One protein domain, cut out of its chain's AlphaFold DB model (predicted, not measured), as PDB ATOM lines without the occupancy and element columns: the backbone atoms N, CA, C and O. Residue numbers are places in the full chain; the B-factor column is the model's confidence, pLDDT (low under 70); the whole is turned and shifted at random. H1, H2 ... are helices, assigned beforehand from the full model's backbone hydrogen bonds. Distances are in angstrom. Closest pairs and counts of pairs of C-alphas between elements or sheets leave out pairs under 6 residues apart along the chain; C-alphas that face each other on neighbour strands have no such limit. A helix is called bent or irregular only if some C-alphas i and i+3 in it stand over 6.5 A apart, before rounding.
ATOM      1  N   GLU A  52      40.272  -5.811   4.192       67.56
ATOM      2  CA  GLU A  52      39.028  -6.099   4.907       67.56
ATOM      3  C   GLU A  52      38.207  -7.161   4.173       67.56
ATOM      4  O   GLU A  52      37.796  -8.152   4.780       67.56
ATOM      5  N   LEU A  53      38.055  -7.027   2.852       68.94
ATOM      6  CA  LEU A  53      37.372  -8.016   2.023       68.94
ATOM      7  C   LEU A  53      38.070  -9.380   2.083       68.94
ATOM      8  O   LEU A  53      37.407 -10.403   2.246       68.94
ATOM      9  N   ASN A  54      39.404  -9.412   2.010       73.94
ATOM     10  CA  ASN A  54      40.158 -10.661   2.116       73.94
ATOM     11  C   ASN A  54      39.994 -11.316   3.500       73.94
ATOM     12  O   ASN A  54      39.822 -12.530   3.599       73.94
ATOM     13  N   SER A  55      39.988 -10.515   4.570       75.62
ATOM     14  CA  SER A  55      39.719 -10.984   5.934       75.62
ATOM     15  C   SER A  55      38.321 -11.601   6.058       75.62
ATOM     16  O   SER A  55      38.176 -12.705   6.588       75.62
ATOM     17  N   LEU A  56      37.299 -10.943   5.504       74.56
ATOM     18  CA  LEU A  56      35.918 -11.436   5.503       74.56
ATOM     19  C   LEU A  56      35.770 -12.742   4.715       74.56
ATOM     20  O   LEU A  56      35.153 -13.689   5.206       74.56
ATOM     21  N   LEU A  57      36.374 -12.829   3.528       73.62
ATOM     22  CA  LEU A  57      36.345 -14.041   2.703       73.62
ATOM     23  C   LEU A  57      37.069 -15.208   3.380       73.62
ATOM     24  O   LEU A  57      36.560 -16.326   3.370       73.62
ATOM     25  N   ASN A  58      38.197 -14.950   4.043       78.69
ATOM     26  CA  ASN A  58      38.910 -15.962   4.819       78.69
ATOM     27  C   ASN A  58      38.089 -16.463   6.015       78.69
ATOM     28  O   ASN A  58      38.036 -17.668   6.257       78.69
ATOM     29  N   LYS A  59      37.402 -15.572   6.742       77.88
ATOM     30  CA  LYS A  59      36.488 -15.976   7.826       77.88
ATOM     31  C   LYS A  59      35.340 -16.836   7.304       77.88
ATOM     32  O   LYS A  59      34.962 -17.803   7.965       77.88
ATOM     33  N   LEU A  60      34.793 -16.508   6.135       76.69
ATOM     34  CA  LEU A  60      33.725 -17.290   5.513       76.69
ATOM     35  C   LEU A  60      34.245 -18.666   5.061       76.69
ATOM     36  O   LEU A  60      33.602 -19.675   5.337       76.69
ATOM     37  N   TYR A  61      35.439 -18.720   4.468       78.19
ATOM     38  CA  TYR A  61      36.109 -19.959   4.063       78.19
ATOM     39  C   TYR A  61      36.378 -20.902   5.245       78.19
ATOM     40  O   TYR A  61      36.057 -22.088   5.168       78.19
ATOM     41  N   GLU A  62      36.920 -20.395   6.357       79.94
ATOM     42  CA  GLU A  62      37.204 -21.220   7.539       79.94
ATOM     43  C   GLU A  62      35.921 -21.701   8.236       79.94
ATOM     44  O   GLU A  62      35.841 -22.861   8.642       79.94
ATOM     45  N   ASN A  63      34.872 -20.871   8.304       74.81
ATOM     46  CA  ASN A  63      33.585 -21.282   8.880       74.81
ATOM     47  C   ASN A  63      32.782 -22.233   7.980       74.81
ATOM     48  O   ASN A  63      31.972 -23.011   8.480       74.81
ATOM     49  N   ASN A  64      33.014 -22.216   6.665       73.50
ATOM     50  CA  ASN A  64      32.422 -23.190   5.749       73.50
ATOM     51  C   ASN A  64      32.959 -24.609   6.016       73.50
ATOM     52  O   ASN A  64      32.218 -25.586   5.941       73.50
ATOM     53  N   LYS A  65      34.233 -24.734   6.414       68.38
ATOM     54  CA  LYS A  65      34.847 -26.031   6.752       68.38
ATOM     55  C   LYS A  65      34.326 -26.633   8.054       68.38
ATOM     56  O   LYS A  65      34.320 -27.850   8.203       68.38
ATOM     57  N   THR A  66      33.926 -25.794   9.005       64.12
ATOM     58  CA  THR A  66      33.521 -26.202  10.358       64.12
ATOM     59  C   THR A  66      32.009 -26.171  10.562       64.12
ATOM     60  O   THR A  66      31.552 -26.179  11.703       64.12
ATOM     61  N   SER A  67      31.230 -26.147   9.473       62.38
ATOM     62  CA  SER A  67      29.773 -25.995   9.489       62.38
ATOM     63  C   SER A  67      29.083 -27.002  10.421       62.38
ATOM     64  O   SER A  67      28.820 -28.148  10.055       62.38
ATOM     65  N   GLN A  68      28.752 -26.553  11.631       66.12
ATOM     66  CA  GLN A  68      27.908 -27.275  12.575       66.12
ATOM     67  C   GLN A  68      26.445 -26.901  12.340       66.12
ATOM     68  O   GLN A  68      26.108 -25.730  12.148       66.12
ATOM     69  N   GLN A  69      25.555 -27.896  12.383       71.38
ATOM     70  CA  GLN A  69      24.120 -27.641  12.306       71.38
ATOM     71  C   GLN A  69      23.668 -26.784  13.491       71.38
ATOM     72  O   GLN A  69      24.038 -27.017  14.643       71.38
ATOM     73  N   VAL A  70      22.840 -25.783  13.205       72.94
ATOM     74  CA  VAL A  70      22.342 -24.847  14.214       72.94
ATOM     75  C   VAL A  70      21.284 -25.557  15.055       72.94
ATOM     76  O   VAL A  70      20.154 -25.751  14.614       72.94
ATOM     77  N   THR A  71      21.647 -25.958  16.271       81.81
ATOM     78  CA  THR A  71      20.718 -26.544  17.250       81.81
ATOM     79  C   THR A  71      20.145 -25.461  18.173       81.81
ATOM     80  O   THR A  71      20.839 -24.507  18.522       81.81
ATOM     81  N   GLU A  72      18.911 -25.625  18.659       79.19
ATOM     82  CA  GLU A  72      18.300 -24.725  19.660       79.19
ATOM     83  C   GLU A  72      19.165 -24.566  20.926       79.19
ATOM     84  O   GLU A  72      19.265 -23.476  21.489       79.19
ATOM     85  N   VAL A  73      19.884 -25.620  21.323       83.56
ATOM     86  CA  VAL A  73      20.842 -25.598  22.444       83.56
ATOM     87  C   VAL A  73      21.973 -24.589  22.208       83.56
ATOM     88  O   VAL A  73      22.398 -23.896  23.132       83.56
ATOM     89  N   LEU A  74      22.443 -24.467  20.965       82.12
ATOM     90  CA  LEU A  74      23.511 -23.544  20.581       82.12
ATOM     91  C   LEU A  74      23.026 -22.092  20.611       82.12
ATOM     92  O   LEU A  74      23.721 -21.221  21.132       82.12
ATOM     93  N   ILE A  75      21.798 -21.846  20.143       82.31
ATOM     94  CA  ILE A  75      21.142 -20.533  20.228       82.31
ATOM     95  C   ILE A  75      20.968 -20.130  21.696       82.31
ATOM     96  O   ILE A  75      21.300 -19.002  22.064       82.31
ATOM     97  N   ALA A  76      20.511 -21.046  22.556       82.94
ATOM     98  CA  ALA A  76      20.358 -20.790  23.987       82.94
ATOM     99  C   ALA A  76      21.706 -20.483  24.663       82.94
ATOM    100  O   ALA A  76      21.831 -19.479  25.367       82.94
ATOM    101  N   LYS A  77      22.745 -21.283  24.388       86.25
ATOM    102  CA  LYS A  77      24.104 -21.063  24.906       86.25
ATOM    103  C   LYS A  77      24.663 -19.701  24.485       86.25
ATOM    104  O   LYS A  77      25.155 -18.954  25.332       86.25
ATOM    105  N   ASN A  78      24.547 -19.355  23.205       85.00
ATOM    106  CA  ASN A  78      25.016 -18.070  22.683       85.00
ATOM    107  C   ASN A  78      24.189 -16.901  23.230       85.00
ATOM    108  O   ASN A  78      24.745 -15.841  23.503       85.00
ATOM    109  N   THR A  79      22.894 -17.106  23.482       82.25
ATOM    110  CA  THR A  79      22.028 -16.109  24.127       82.25
ATOM    111  C   THR A  79      22.491 -15.808  25.549       82.25
ATOM    112  O   THR A  79      22.676 -14.642  25.896       82.25
ATOM    113  N   VAL A  80      22.762 -16.837  26.357       84.75
ATOM    114  CA  VAL A  80      23.282 -16.662  27.725       84.75
ATOM    115  C   VAL A  80      24.639 -15.960  27.705       84.75
ATOM    116  O   VAL A  80      24.842 -14.998  28.444       84.75
ATOM    117  N   GLN A  81      25.554 -16.378  26.824       85.56
ATOM    118  CA  GLN A  81      26.864 -15.733  26.692       85.56
ATOM    119  C   GLN A  81      26.759 -14.272  26.236       85.56
ATOM    120  O   GLN A  81      27.508 -13.421  26.721       85.56
ATOM    121  N   PHE A  82      25.836 -13.964  25.325       83.50
ATOM    122  CA  PHE A  82      25.581 -12.604  24.863       83.50
ATOM    123  C   PHE A  82      25.047 -11.721  25.994       83.50
ATOM    124  O   PHE A  82      25.604 -10.649  26.239       83.50
ATOM    125  N   ILE A  83      24.024 -12.186  26.722       81.94
ATOM    126  CA  ILE A  83      23.462 -11.474  27.879       81.94
ATOM    127  C   ILE A  83      24.557 -11.243  28.918       81.94
ATOM    128  O   ILE A  83      24.749 -10.110  29.345       81.94
ATOM    129  N   TRP A  84      25.328 -12.274  29.269       85.19
ATOM    130  CA  TRP A  84      26.409 -12.165  30.248       85.19
ATOM    131  C   TRP A  84      27.456 -11.118  29.849       85.19
ATOM    132  O   TRP A  84      27.796 -10.246  30.648       85.19
ATOM    133  N   LYS A  85      27.919 -11.123  28.589       82.75
ATOM    134  CA  LYS A  85      28.852 -10.102  28.077       82.75
ATOM    135  C   LYS A  85      28.262  -8.692  28.154       82.75
ATOM    136  O   LYS A  85      28.968  -7.753  28.523       82.75
ATOM    137  N   LYS A  86      26.979  -8.520  27.822       79.62
ATOM    138  CA  LYS A  86      26.301  -7.216  27.895       79.62
ATOM    139  C   LYS A  86      26.097  -6.754  29.334       79.62
ATOM    140  O   LYS A  86      26.360  -5.591  29.612       79.62
ATOM    141  N   VAL A  87      25.732  -7.655  30.243       78.44
ATOM    142  CA  VAL A  87      25.622  -7.388  31.683       78.44
ATOM    143  C   VAL A  87      26.973  -6.964  32.252       78.44
ATOM    144  O   VAL A  87      27.051  -5.916  32.878       78.44
ATOM    145  N   LEU A  88      28.061  -7.678  31.949       80.00
ATOM    146  CA  LEU A  88      29.413  -7.269  32.356       80.00
ATOM    147  C   LEU A  88      29.804  -5.890  31.805       80.00
ATOM    148  O   LEU A  88      30.428  -5.093  32.502       80.00
ATOM    149  N   THR A  89      29.411  -5.580  30.568       72.31
ATOM    150  CA  THR A  89      29.675  -4.267  29.958       72.31
ATOM    151  C   THR A  89      28.856  -3.157  30.630       72.31
ATOM    152  O   THR A  89      29.378  -2.068  30.853       72.31
ATOM    153  N   LEU A  90      27.600  -3.429  30.997       66.75
ATOM    154  CA  LEU A  90      26.719  -2.497  31.711       66.75
ATOM    155  C   LEU A  90      27.157  -2.272  33.165       66.75
ATOM    156  O   LEU A  90      27.099  -1.144  33.642       66.75
ATOM    157  N   ILE A  91      27.638  -3.320  33.841       70.50
ATOM    158  CA  ILE A  91      28.179  -3.260  35.209       70.50
ATOM    159  C   ILE A  91      29.552  -2.568  35.239       70.50
ATOM    160  O   ILE A  91      29.966  -2.061  36.280       70.50
ATOM    161  N   SER A  92      30.265  -2.497  34.108       75.81
ATOM    162  CA  SER A  92      31.512  -1.734  34.038       75.81
ATOM    163  C   SER A  92      31.271  -0.267  34.415       75.81
ATOM    164  O   SER A  92      30.252   0.317  34.045       75.81
ATOM    165  N   LEU A  93      32.228   0.354  35.115       61.50
ATOM    166  CA  LEU A  93      32.122   1.739  35.601       61.50
ATOM    167  C   LEU A  93      31.674   2.710  34.487       61.50
ATOM    168  O   LEU A  93      30.850   3.587  34.711       61.50
ATOM    169  N   LYS A  94      32.153   2.497  33.254       66.62
ATOM    170  CA  LYS A  94      31.781   3.281  32.064       66.62
ATOM    171  C   LYS A  94      30.314   3.098  31.650       66.62
ATOM    172  O   LYS A  94      29.688   4.064  31.229       66.62
ATOM    173  N   GLY A  95      29.770   1.886  31.773       58.19
ATOM    174  CA  GLY A  95      28.361   1.581  31.508       58.19
ATOM    175  C   GLY A  95      27.429   2.187  32.554       58.19
ATOM    176  O   GLY A  95      26.391   2.738  32.198       58.19
ATOM    177  N   LEU A  96      27.849   2.183  33.820       61.84
ATOM    178  CA  LEU A  96      27.118   2.788  34.934       61.84
ATOM    179  C   LEU A  96      27.068   4.322  34.807       61.84
ATOM    180  O   LEU A  96      25.998   4.912  34.933       61.84
ATOM    181  N   PHE A  97      28.190   4.958  34.445       65.00
ATOM    182  CA  PHE A  97      28.231   6.390  34.126       65.00
ATOM    183  C   PHE A  97      27.416   6.737  32.873       65.00
ATOM    184  O   PHE A  97      26.683   7.715  32.901       65.00
ATOM    185  N   ALA A  98      27.477   5.945  31.796       59.16
ATOM    186  CA  ALA A  98      26.672   6.189  30.594       59.16
ATOM    187  C   ALA A  98      25.164   6.011  30.851       59.16
ATOM    188  O   ALA A  98      24.357   6.794  30.355       59.16
ATOM    189  N   PHE A  99      24.781   5.020  31.658       58.84
ATOM    190  CA  PHE A  99      23.395   4.801  32.062       58.84
ATOM    191  C   PHE A  99      22.885   5.948  32.942       58.84
ATOM    192  O   PHE A  99      21.834   6.510  32.650       58.84
ATOM    193  N   LEU A 100      23.659   6.369  33.950       60.34
ATOM    194  CA  LEU A 100      23.328   7.528  34.786       60.34
ATOM    195  C   LEU A 100      23.246   8.828  33.965       60.34
ATOM    196  O   LEU A 100      22.310   9.596  34.133       60.34
ATOM    197  N   LEU A 101      24.168   9.069  33.034       60.19
ATOM    198  CA  LEU A 101      24.226  10.320  32.262       60.19
ATOM    199  C   LEU A 101      23.104  10.414  31.207       60.19
ATOM    200  O   LEU A 101      22.634  11.510  30.911       60.19
ATOM    201  N   VAL A 102      22.627   9.280  30.676       56.56
ATOM    202  CA  VAL A 102      21.544   9.230  29.671       56.56
ATOM    203  C   VAL A 102      20.147   9.119  30.301       56.56
ATOM    204  O   VAL A 102      19.203   9.693  29.761       56.56
ATOM    205  N   PHE A 103      19.990   8.425  31.435       54.16
ATOM    206  CA  PHE A 103      18.680   8.202  32.075       54.16
ATOM    207  C   PHE A 103      18.374   9.114  33.274       54.16
ATOM    208  O   PHE A 103      17.228   9.132  33.722       54.16
ATOM    209  N   VAL A 104      19.340   9.899  33.772       54.25
ATOM    210  CA  VAL A 104      19.143  10.851  34.887       54.25
ATOM    211  C   VAL A 104      19.101  12.327  34.444       54.25
ATOM    212  O   VAL A 104      19.652  13.192  35.118       54.25
ATOM    213  N   PRO A 105      18.407  12.737  33.370       56.59
ATOM    214  CA  PRO A 105      17.748  14.032  33.432       56.59
ATOM    215  C   PRO A 105      16.672  13.923  34.522       56.59
ATOM    216  O   PRO A 105      15.814  13.045  34.447       56.59
ATOM    217  N   GLY A 106      16.697  14.784  35.545       55.19
ATOM    218  CA  GLY A 106      15.732  14.742  36.662       55.19
ATOM    219  C   GLY A 106      14.253  14.749  36.233       55.19
ATOM    220  O   GLY A 106      13.387  14.284  36.971       55.19
ATOM    221  N   SER A 107      13.966  15.186  35.005       57.94
ATOM    222  CA  SER A 107      12.655  15.093  34.361       57.94
ATOM    223  C   SER A 107      12.208  13.656  34.064       57.94
ATOM    224  O   SER A 107      11.036  13.346  34.248       57.94
ATOM    225  N   VAL A 108      13.108  12.751  33.661       56.25
ATOM    226  CA  VAL A 108      12.758  11.352  33.352       56.25
ATOM    227  C   VAL A 108      12.411  10.591  34.629       56.25
ATOM    228  O   VAL A 108      11.423   9.866  34.648       56.25
ATOM    229  N   LEU A 109      13.148  10.807  35.722       57.28
ATOM    230  CA  LEU A 109      12.824  10.218  37.028       57.28
ATOM    231  C   LEU A 109      11.453  10.684  37.543       57.28
ATOM    232  O   LEU A 109      10.669   9.857  38.000       57.28
ATOM    233  N   SER A 110      11.136  11.975  37.393       56.59
ATOM    234  CA  SER A 110       9.821  12.536  37.734       56.59
ATOM    235  C   SER A 110       8.688  11.929  36.887       56.59
ATOM    236  O   SER A 110       7.652  11.534  37.431       56.59
ATOM    237  N   PHE A 111       8.898  11.755  35.578       56.56
ATOM    238  CA  PHE A 111       7.937  11.080  34.698       56.56
ATOM    239  C   PHE A 111       7.766   9.595  35.042       56.56
ATOM    240  O   PHE A 111       6.640   9.105  35.093       56.56
ATOM    241  N   MET A 112       8.858   8.885  35.337       56.84
ATOM    242  CA  MET A 112       8.810   7.478  35.735       56.84
ATOM    243  C   MET A 112       8.008   7.308  37.030       56.84
ATOM    244  O   MET A 112       7.143   6.441  37.092       56.84
ATOM    245  N   THR A 113       8.197   8.174  38.033       60.53
ATOM    246  CA  THR A 113       7.404   8.099  39.273       60.53
ATOM    247  C   THR A 113       5.903   8.293  39.044       60.53
ATOM    248  O   THR A 113       5.108   7.600  39.670       60.53
ATOM    249  N   GLY A 114       5.499   9.162  38.108       58.72
ATOM    250  CA  GLY A 114       4.085   9.399  37.792       58.72
ATOM    251  C   GLY A 114       3.424   8.266  36.999       58.72
ATOM    252  O   GLY A 114       2.274   7.923  37.258       58.72
ATOM    253  N   VAL A 115       4.154   7.650  36.063       63.03
ATOM    254  CA  VAL A 115       3.642   6.554  35.214       63.03
ATOM    255  C   VAL A 115       3.597   5.220  35.962       63.03
ATOM    256  O   VAL A 115       2.739   4.384  35.687       63.03
ATOM    257  N   PHE A 116       4.489   5.016  36.933       63.84
ATOM    258  CA  PHE A 116       4.564   3.778  37.704       63.84
ATOM    259  C   PHE A 116       3.702   3.771  38.972       63.84
ATOM    260  O   PHE A 116       3.286   2.700  39.404       63.84
ATOM    261  N   HIS A 117       3.342   4.924  39.538       67.31
ATOM    262  CA  HIS A 117       2.466   4.978  40.716       67.31
ATOM    263  C   HIS A 117       1.128   4.213  40.546       67.31
ATOM    264  O   HIS A 117       0.730   3.501  41.467       67.31
ATOM    265  N   PRO A 118       0.433   4.268  39.389       71.56
ATOM    266  CA  PRO A 118      -0.767   3.466  39.156       71.56
ATOM    267  C   PRO A 118      -0.472   1.967  39.021       71.56
ATOM    268  O   PRO A 118      -1.295   1.154  39.435       71.56
ATOM    269  N   LEU A 119       0.695   1.592  38.475       69.12
ATOM    270  CA  LEU A 119       1.091   0.188  38.330       69.12
ATOM    271  C   LEU A 119       1.278  -0.490  39.690       69.12
ATOM    272  O   LEU A 119       0.878  -1.637  39.846       69.12
ATOM    273  N   TRP A 120       1.829   0.205  40.687       73.31
ATOM    274  CA  TRP A 120       2.041  -0.368  42.025       73.31
ATOM    275  C   TRP A 120       0.738  -0.634  42.789       73.31
ATOM    276  O   TRP A 120       0.721  -1.475  43.684       73.31
ATOM    277  N   ASN A 121      -0.353   0.035  42.411       82.12
ATOM    278  CA  ASN A 121      -1.674  -0.146  43.017       82.12
ATOM    279  C   ASN A 121      -2.493  -1.269  42.361       82.12
ATOM    280  O   ASN A 121      -3.628  -1.524  42.765       82.12
ATOM    281  N   LEU A 122      -1.950  -1.931  41.335       82.38
ATOM    282  CA  LEU A 122      -2.625  -3.038  40.675       82.38
ATOM    283  C   LEU A 122      -2.615  -4.304  41.553       82.38
ATOM    284  O   LEU A 122      -1.631  -4.574  42.247       82.38
ATOM    285  N   PRO A 123      -3.674  -5.138  41.505       90.69
ATOM    286  CA  PRO A 123      -3.702  -6.412  42.214       90.69
ATOM    287  C   PRO A 123      -2.497  -7.290  41.850       90.69
ATOM    288  O   PRO A 123      -2.180  -7.445  40.667       90.69
ATOM    289  N   ALA A 124      -1.879  -7.942  42.840       88.06
ATOM    290  CA  ALA A 124      -0.695  -8.791  42.642       88.06
ATOM    291  C   ALA A 124      -0.797  -9.799  41.468       88.06
ATOM    292  O   ALA A 124       0.187  -9.943  40.738       88.06
ATOM    293  N   PRO A 125      -1.956 -10.441  41.189       91.69
ATOM    294  CA  PRO A 125      -2.094 -11.313  40.022       91.69
ATOM    295  C   PRO A 125      -1.886 -10.582  38.690       91.69
ATOM    296  O   PRO A 125      -1.225 -11.099  37.795       91.69
ATOM    297  N   THR A 126      -2.406  -9.360  38.554       87.94
ATOM    298  CA  THR A 126      -2.267  -8.568  37.318       87.94
ATOM    299  C   THR A 126      -0.827  -8.113  37.093       87.94
ATOM    300  O   THR A 126      -0.343  -8.166  35.964       87.94
ATOM    301  N   LEU A 127      -0.108  -7.769  38.167       85.12
ATOM    302  CA  LEU A 127       1.325  -7.479  38.117       85.12
ATOM    303  C   LEU A 127       2.139  -8.702  37.692       85.12
ATOM    304  O   LEU A 127       3.033  -8.578  36.857       85.12
ATOM    305  N   PHE A 128       1.804  -9.885  38.209       89.25
ATOM    306  CA  PHE A 128       2.452 -11.131  37.805       89.25
ATOM    307  C   PHE A 128       2.240 -11.428  36.313       89.25
ATOM    308  O   PHE A 128       3.202 -11.715  35.600       89.25
ATOM    309  N   PHE A 129       1.007 -11.292  35.811       91.00
ATOM    310  CA  PHE A 129       0.718 -11.460  34.384       91.00
ATOM    311  C   PHE A 129       1.443 -10.426  33.516       91.00
ATOM    312  O   PHE A 129       2.031 -10.792  32.499       91.00
ATOM    313  N   ALA A 130       1.460  -9.155  33.920       85.81
ATOM    314  CA  ALA A 130       2.187  -8.107  33.209       85.81
ATOM    315  C   ALA A 130       3.699  -8.393  33.166       85.81
ATOM    316  O   ALA A 130       4.320  -8.278  32.107       85.81
ATOM    317  N   ALA A 131       4.280  -8.834  34.284       86.75
ATOM    318  CA  ALA A 131       5.682  -9.232  34.360       86.75
ATOM    319  C   ALA A 131       5.985 -10.441  33.461       86.75
ATOM    320  O   ALA A 131       7.000 -10.442  32.767       86.75
ATOM    321  N   LEU A 132       5.095 -11.439  33.417       91.12
ATOM    322  CA  LEU A 132       5.236 -12.610  32.550       91.12
ATOM    323  C   LEU A 132       5.185 -12.227  31.063       91.12
ATOM    324  O   LEU A 132       6.023 -12.683  30.280       91.12
ATOM    325  N   ILE A 133       4.242 -11.362  30.670       88.69
ATOM    326  CA  ILE A 133       4.144 -10.836  29.299       88.69
ATOM    327  C   ILE A 133       5.425 -10.083  28.944       88.69
ATOM    328  O   ILE A 133       6.027 -10.348  27.902       88.69
ATOM    329  N   PHE A 134       5.882  -9.194  29.827       86.75
ATOM    330  CA  PHE A 134       7.109  -8.432  29.627       86.75
ATOM    331  C   PHE A 134       8.330  -9.344  29.457       86.75
ATOM    332  O   PHE A 134       9.066  -9.198  28.483       86.75
ATOM    333  N   LEU A 135       8.514 -10.330  30.342       86.25
ATOM    334  CA  LEU A 135       9.594 -11.320  30.256       86.25
ATOM    335  C   LEU A 135       9.552 -12.108  28.948       86.25
ATOM    336  O   LEU A 135      10.592 -12.338  28.333       86.25
ATOM    337  N   THR A 136       8.355 -12.484  28.501       87.31
ATOM    338  CA  THR A 136       8.160 -13.229  27.254       87.31
ATOM    339  C   THR A 136       8.559 -12.383  26.046       87.31
ATOM    340  O   THR A 136       9.375 -12.813  25.231       87.31
ATOM    341  N   VAL A 137       8.051 -11.149  25.950       87.38
ATOM    342  CA  VAL A 137       8.410 -10.203  24.879       87.38
ATOM    343  C   VAL A 137       9.913  -9.929  24.884       87.38
ATOM    344  O   VAL A 137      10.558  -9.963  23.837       87.38
ATOM    345  N   PHE A 138      10.484  -9.714  26.066       84.00
ATOM    346  CA  PHE A 138      11.908  -9.468  26.241       84.00
ATOM    347  C   PHE A 138      12.760 -10.662  25.789       84.00
ATOM    348  O   PHE A 138      13.739 -10.479  25.064       84.00
ATOM    349  N   PHE A 139      12.358 -11.888  26.129       85.12
ATOM    350  CA  PHE A 139      13.013 -13.113  25.672       85.12
ATOM    351  C   PHE A 139      12.998 -13.237  24.141       85.12
ATOM    352  O   PHE A 139      14.043 -13.479  23.532       85.12
ATOM    353  N   PHE A 140      11.845 -13.015  23.498       85.00
ATOM    354  CA  PHE A 140      11.742 -13.031  22.033       85.00
ATOM    355  C   PHE A 140      12.619 -11.960  21.376       85.00
ATOM    356  O   PHE A 140      13.277 -12.225  20.366       85.00
ATOM    357  N   LEU A 141      12.660 -10.765  21.963       85.25
ATOM    358  CA  LEU A 141      13.465  -9.654  21.473       85.25
ATOM    359  C   LEU A 141      14.962  -9.982  21.556       85.25
ATOM    360  O   LEU A 141      15.670  -9.843  20.556       85.25
ATOM    361  N   ILE A 142      15.435 -10.496  22.695       82.94
ATOM    362  CA  ILE A 142      16.828 -10.933  22.844       82.94
ATOM    363  C   ILE A 142      17.155 -12.047  21.853       82.94
ATOM    364  O   ILE A 142      18.171 -11.960  21.165       82.94
ATOM    365  N   ARG A 143      16.300 -13.070  21.736       85.00
ATOM    366  CA  ARG A 143      16.505 -14.175  20.786       85.00
ATOM    367  C   ARG A 143      16.694 -13.647  19.364       85.00
ATOM    368  O   ARG A 143      17.605 -14.084  18.666       85.00
ATOM    369  N   LYS A 144      15.878 -12.677  18.940       86.25
ATOM    370  CA  LYS A 144      15.992 -12.045  17.617       86.25
ATOM    371  C   LYS A 144      17.318 -11.297  17.443       86.25
ATOM    372  O   LYS A 144      17.952 -11.435  16.399       86.25
ATOM    373  N   ILE A 145      17.758 -10.549  18.458       84.25
ATOM    374  CA  ILE A 145      19.053  -9.848  18.445       84.25
ATOM    375  C   ILE A 145      20.210 -10.845  18.325       84.25
ATOM    376  O   ILE A 145      21.101 -10.648  17.502       84.25
ATOM    377  N   VAL A 146      20.187 -11.922  19.110       85.69
ATOM    378  CA  VAL A 146      21.238 -12.949  19.097       85.69
ATOM    379  C   VAL A 146      21.301 -13.635  17.739       85.69
ATOM    380  O   VAL A 146      22.387 -13.752  17.180       85.69
ATOM    381  N   LEU A 147      20.159 -14.017  17.161       85.12
ATOM    382  CA  LEU A 147      20.117 -14.604  15.819       85.12
ATOM    383  C   LEU A 147      20.724 -13.672  14.766       85.12
ATOM    384  O   LEU A 147      21.488 -14.131  13.923       85.12
ATOM    385  N   TYR A 148      20.439 -12.370  14.835       84.19
ATOM    386  CA  TYR A 148      21.036 -11.390  13.930       84.19
ATOM    387  C   TYR A 148      22.551 -11.261  14.138       84.19
ATOM    388  O   TYR A 148      23.312 -11.244  13.172       84.19
ATOM    389  N   GLU A 149      23.011 -11.236  15.386       82.38
ATOM    390  CA  GLU A 149      24.438 -11.175  15.713       82.38
ATOM    391  C   GLU A 149      25.189 -12.443  15.267       82.38
ATOM    392  O   GLU A 149      26.339 -12.357  14.849       82.38
ATOM    393  N   MET A 150      24.531 -13.607  15.263       81.88
ATOM    394  CA  MET A 150      25.071 -14.857  14.707       81.88
ATOM    395  C   MET A 150      25.168 -14.851  13.170       81.88
ATOM    396  O   MET A 150      25.817 -15.724  12.601       81.88
ATOM    397  N   THR A 151      24.572 -13.866  12.484       82.81
ATOM    398  CA  THR A 151      24.730 -13.672  11.028       82.81
ATOM    399  C   THR A 151      25.833 -12.686  10.652       82.81
ATOM    400  O   THR A 151      26.146 -12.538   9.478       82.81
ATOM    401  N   ARG A 152      26.443 -11.990  11.614       81.38
ATOM    402  CA  ARG A 152      27.498 -11.011  11.318       81.38
ATOM    403  C   ARG A 152      28.850 -11.700  11.186       81.38
ATOM    404  O   ARG A 152      29.291 -12.331  12.137       81.38
ATOM    405  N   LEU A 153      29.529 -11.524  10.051       73.44
ATOM    406  CA  LEU A 153      30.828 -12.156   9.758       73.44
ATOM    407  C   LEU A 153      31.935 -11.811  10.773       73.44
ATOM    408  O   LEU A 153      32.819 -12.625  11.024       73.44
ATOM    409  N   ASP A 154      31.871 -10.631  11.392       71.94
ATOM    410  CA  ASP A 154      32.827 -10.198  12.422       71.94
ATOM    411  C   ASP A 154      32.427 -10.582  13.851       71.94
ATOM    412  O   ASP A 154      33.163 -10.313  14.802       71.94
ATOM    413  N   SER A 155      31.268 -11.219  14.021       78.56
ATOM    414  CA  SER A 155      30.795 -11.646  15.329       78.56
ATOM    415  C   SER A 155      31.543 -12.893  15.803       78.56
ATOM    416  O   SER A 155      31.690 -13.853  15.045       78.56
ATOM    417  N   PRO A 156      31.921 -12.968  17.093       76.19
ATOM    418  CA  PRO A 156      32.467 -14.192  17.675       76.19
ATOM    419  C   PRO A 156      31.438 -15.336  17.741       76.19
ATOM    420  O   PRO A 156      31.796 -16.455  18.094       76.19
ATOM    421  N   PHE A 157      30.164 -15.061  17.438       81.25
ATOM    422  CA  PHE A 157      29.073 -16.036  17.407       81.25
ATOM    423  C   PHE A 157      28.633 -16.392  15.976       81.25
ATOM    424  O   PHE A 157      27.567 -16.980  15.802       81.25
ATOM    425  N   PHE A 158      29.400 -16.004  14.950       81.50
ATOM    426  CA  PHE A 158      29.029 -16.184  13.545       81.50
ATOM    427  C   PHE A 158      28.792 -17.653  13.175       81.50
ATOM    428  O   PHE A 158      29.641 -18.500  13.456       81.50
ATOM    429  N   HIS A 159      27.664 -17.959  12.527       83.12
ATOM    430  CA  HIS A 159      27.329 -19.299  12.030       83.12
ATOM    431  C   HIS A 159      26.854 -19.247  10.574       83.12
ATOM    432  O   HIS A 159      25.861 -18.592  10.250       83.12
ATOM    433  N   ILE A 160      27.520 -20.018   9.709       81.19
ATOM    434  CA  ILE A 160      27.296 -19.977   8.259       81.19
ATOM    435  C   ILE A 160      25.889 -20.436   7.848       81.19
ATOM    436  O   ILE A 160      25.268 -19.790   7.013       81.19
ATOM    437  N   CYS A 161      25.318 -21.459   8.497       80.50
ATOM    438  CA  CYS A 161      23.963 -21.927   8.175       80.50
ATOM    439  C   CYS A 161      22.879 -20.881   8.489       80.50
ATOM    440  O   CYS A 161      21.879 -20.777   7.780       80.50
ATOM    441  N   LEU A 162      23.053 -20.095   9.563       83.06
ATOM    442  CA  LEU A 162      22.139 -18.988   9.874       83.06
ATOM    443  C   LEU A 162      22.326 -17.832   8.898       83.06
ATOM    444  O   LEU A 162      21.343 -17.210   8.501       83.06
ATOM    445  N   TYR A 163      23.570 -17.563   8.507       81.81
ATOM    446  CA  TYR A 163      23.898 -16.548   7.518       81.81
ATOM    447  C   TYR A 163      23.272 -16.857   6.152       81.81
ATOM    448  O   TYR A 163      22.577 -16.008   5.603       81.81
ATOM    449  N   GLU A 164      23.400 -18.091   5.662       83.69
ATOM    450  CA  GLU A 164      22.762 -18.557   4.425       83.69
ATOM    451  C   GLU A 164      21.232 -18.411   4.469       83.69
ATOM    452  O   GLU A 164      20.624 -17.908   3.524       83.69
ATOM    453  N   LYS A 165      20.599 -18.790   5.588       84.56
ATOM    454  CA  LYS A 165      19.135 -18.771   5.724       84.56
ATOM    455  C   LYS A 165      18.547 -17.366   5.874       84.56
ATOM    456  O   LYS A 165      17.465 -17.100   5.359       84.56
ATOM    457  N   LEU A 166      19.210 -16.487   6.628       80.50
ATOM    458  CA  LEU A 166      18.686 -15.158   6.966       80.50
ATOM    459  C   LEU A 166      19.213 -14.049   6.043       80.50
ATOM    460  O   LEU A 166      18.591 -12.991   5.971       80.50
ATOM    461  N   ARG A 167      20.331 -14.274   5.339       79.12
ATOM    462  CA  ARG A 167      20.948 -13.331   4.390       79.12
ATOM    463  C   ARG A 167      21.333 -14.029   3.074       79.12
ATOM    464  O   ARG A 167      22.500 -14.013   2.679       79.12
ATOM    465  N   PRO A 168      20.362 -14.615   2.352       78.00
ATOM    466  CA  PRO A 168      20.652 -15.433   1.175       78.00
ATOM    467  C   PRO A 168      21.352 -14.646   0.060       78.00
ATOM    468  O   PRO A 168      22.255 -15.173  -0.583       78.00
ATOM    469  N   ALA A 169      20.992 -13.374  -0.141       68.31
ATOM    470  CA  ALA A 169      21.588 -12.531  -1.180       68.31
ATOM    471  C   ALA A 169      23.078 -12.229  -0.921       68.31
ATOM    472  O   ALA A 169      23.893 -12.341  -1.834       68.31
ATOM    473  N   GLU A 170      23.443 -11.893   0.322       69.88
ATOM    474  CA  GLU A 170      24.839 -11.634   0.708       69.88
ATOM    475  C   GLU A 170      25.674 -12.924   0.705       69.88
ATOM    476  O   GLU A 170      26.853 -12.921   0.358       69.88
ATOM    477  N   TYR A 171      25.070 -14.056   1.074       76.00
ATOM    478  CA  TYR A 171      25.737 -15.352   1.003       76.00
ATOM    479  C   TYR A 171      26.020 -15.772  -0.444       76.00
ATOM    480  O   TYR A 171      27.139 -16.170  -0.754       76.00
ATOM    481  N   GLN A 172      25.047 -15.637  -1.348       72.31
ATOM    482  CA  GLN A 172      25.209 -16.011  -2.757       72.31
ATOM    483  C   GLN A 172      26.299 -15.206  -3.475       72.31
ATOM    484  O   GLN A 172      26.947 -15.747  -4.371       72.31
ATOM    485  N   SER A 173      26.529 -13.948  -3.090       66.50
ATOM    486  CA  SER A 173      27.595 -13.126  -3.675       66.50
ATOM    487  C   SER A 173      28.980 -13.460  -3.111       66.50
ATOM    488  O   SER A 173      29.955 -13.482  -3.862       66.50
ATOM    489  N   LEU A 174      29.083 -13.767  -1.813       69.19
ATOM    490  CA  LEU A 174      30.366 -13.987  -1.136       69.19
ATOM    491  C   LEU A 174      30.838 -15.448  -1.147       69.19
ATOM    492  O   LEU A 174      32.039 -15.702  -1.225       69.19
ATOM    493  N   ALA A 175      29.928 -16.422  -1.098       72.62
ATOM    494  CA  ALA A 175      30.270 -17.845  -1.039       72.62
ATOM    495  C   ALA A 175      31.091 -18.347  -2.248       72.62
ATOM    496  O   ALA A 175      32.027 -19.122  -2.034       72.62
ATOM    497  N   PRO A 176      30.830 -17.918  -3.503       66.19
ATOM    498  CA  PRO A 176      31.670 -18.290  -4.643       66.19
ATOM    499  C   PRO A 176      33.103 -17.752  -4.539       66.19
ATOM    500  O   PRO A 176      34.036 -18.412  -4.995       66.19
ATOM    501  N   LEU A 177      33.276 -16.576  -3.924       63.59
ATOM    502  CA  LEU A 177      34.564 -15.892  -3.758       63.59
ATOM    503  C   LEU A 177      35.372 -16.486  -2.599       63.59
ATOM    504  O   LEU A 177      36.590 -16.600  -2.671       63.59
ATOM    505  N   ALA A 178      34.687 -16.943  -1.554       67.75
ATOM    506  CA  ALA A 178      35.282 -17.575  -0.383       67.75
ATOM    507  C   ALA A 178      35.633 -19.060  -0.596       67.75
ATOM    508  O   ALA A 178      35.836 -19.778   0.375       67.75
ATOM    509  N   ARG A 179      35.685 -19.567  -1.837       66.19
ATOM    510  CA  ARG A 179      36.108 -20.956  -2.128       66.19
ATOM    511  C   ARG A 179      37.613 -21.164  -1.968       66.19
ATOM    512  O   ARG A 179      38.060 -22.297  -1.797       66.19
TER     513      ARG A 179
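What this domain is: This is residues 52 to 179 of the 379 residues of an uncharacterized protein of Bacillus sp. KQ-3 (UniProt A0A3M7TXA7). An open frame of four helices, with an empty middle, has a small, loose cluster of helices at one end. The longest helix, H5, makes one side; near its last residues, with 142 to 147, it crosses residues 75 to 82 in the first part of H2, and H3 and H4 lead round from the last residues of H2 to the first residues of H5. H1, H6 and H7 gather beyond the corner. The printed part has 128 residues with seven named helices, H1 to H7 in chain order, and no named strand; the class is all helix. It is only just loose, close to extended, with a radius of gyration of the C-alphas of 20.6 A, and elongated, spanning 62 by 34 by 24 A.

Where its parts are: H5, residues 124 to 149, is 36.9 A long, from C-alpha 124 at (-0.695, -8.791, 42.642) to C-alpha 149 at (24.438, -11.175, 15.713). H2, residues 72 to 91, measures 28.3 A. H3 is residues 93 to 103, and H4, residues 106 to 120, measures 21.1 A. H4 is irregular, but only just: C-alphas 115 and 118 are 6.7 A apart. H1, residues 52 to 65, is 20.4 A long and begins at (39.028, -6.099, 4.907). H6 is residues 160 to 166 and H7 residues 168 to 174.

How they stand to each other: H5 and H2 touch, about perpendicular at 79 degrees; their closest C-alphas, Val 146 and Thr 79, are 6.0 A apart. H4 and H5 are close but not clearly touching, C-alphas 119 and 127 being 7.7 A apart. H1 and H6 only just touch, with 3 pairs of C-alphas within 8 A, the closest Asn 63 and Ile 160 at 6.5 A. H7 is close to H6 but not clearly touching, with C-alphas 171 and 164 at 5.6 A. Every O i to N i+4 pair is within hydrogen-bond range in H1, H2, H3, H5, H6 and H7, and 9 of 11 in H4.

The domain as a whole: The C-alphas farthest apart, Asn 121 and Arg 179, are 62.4 A apart. Residues 100 to 118, 120 to 126 and 131 to 138 stand free. The printed part has no cut, and no link between named helices is long. Mean pLDDT of the printed part is 75.3, with 41 residues under 70, among them residues 93 to 117.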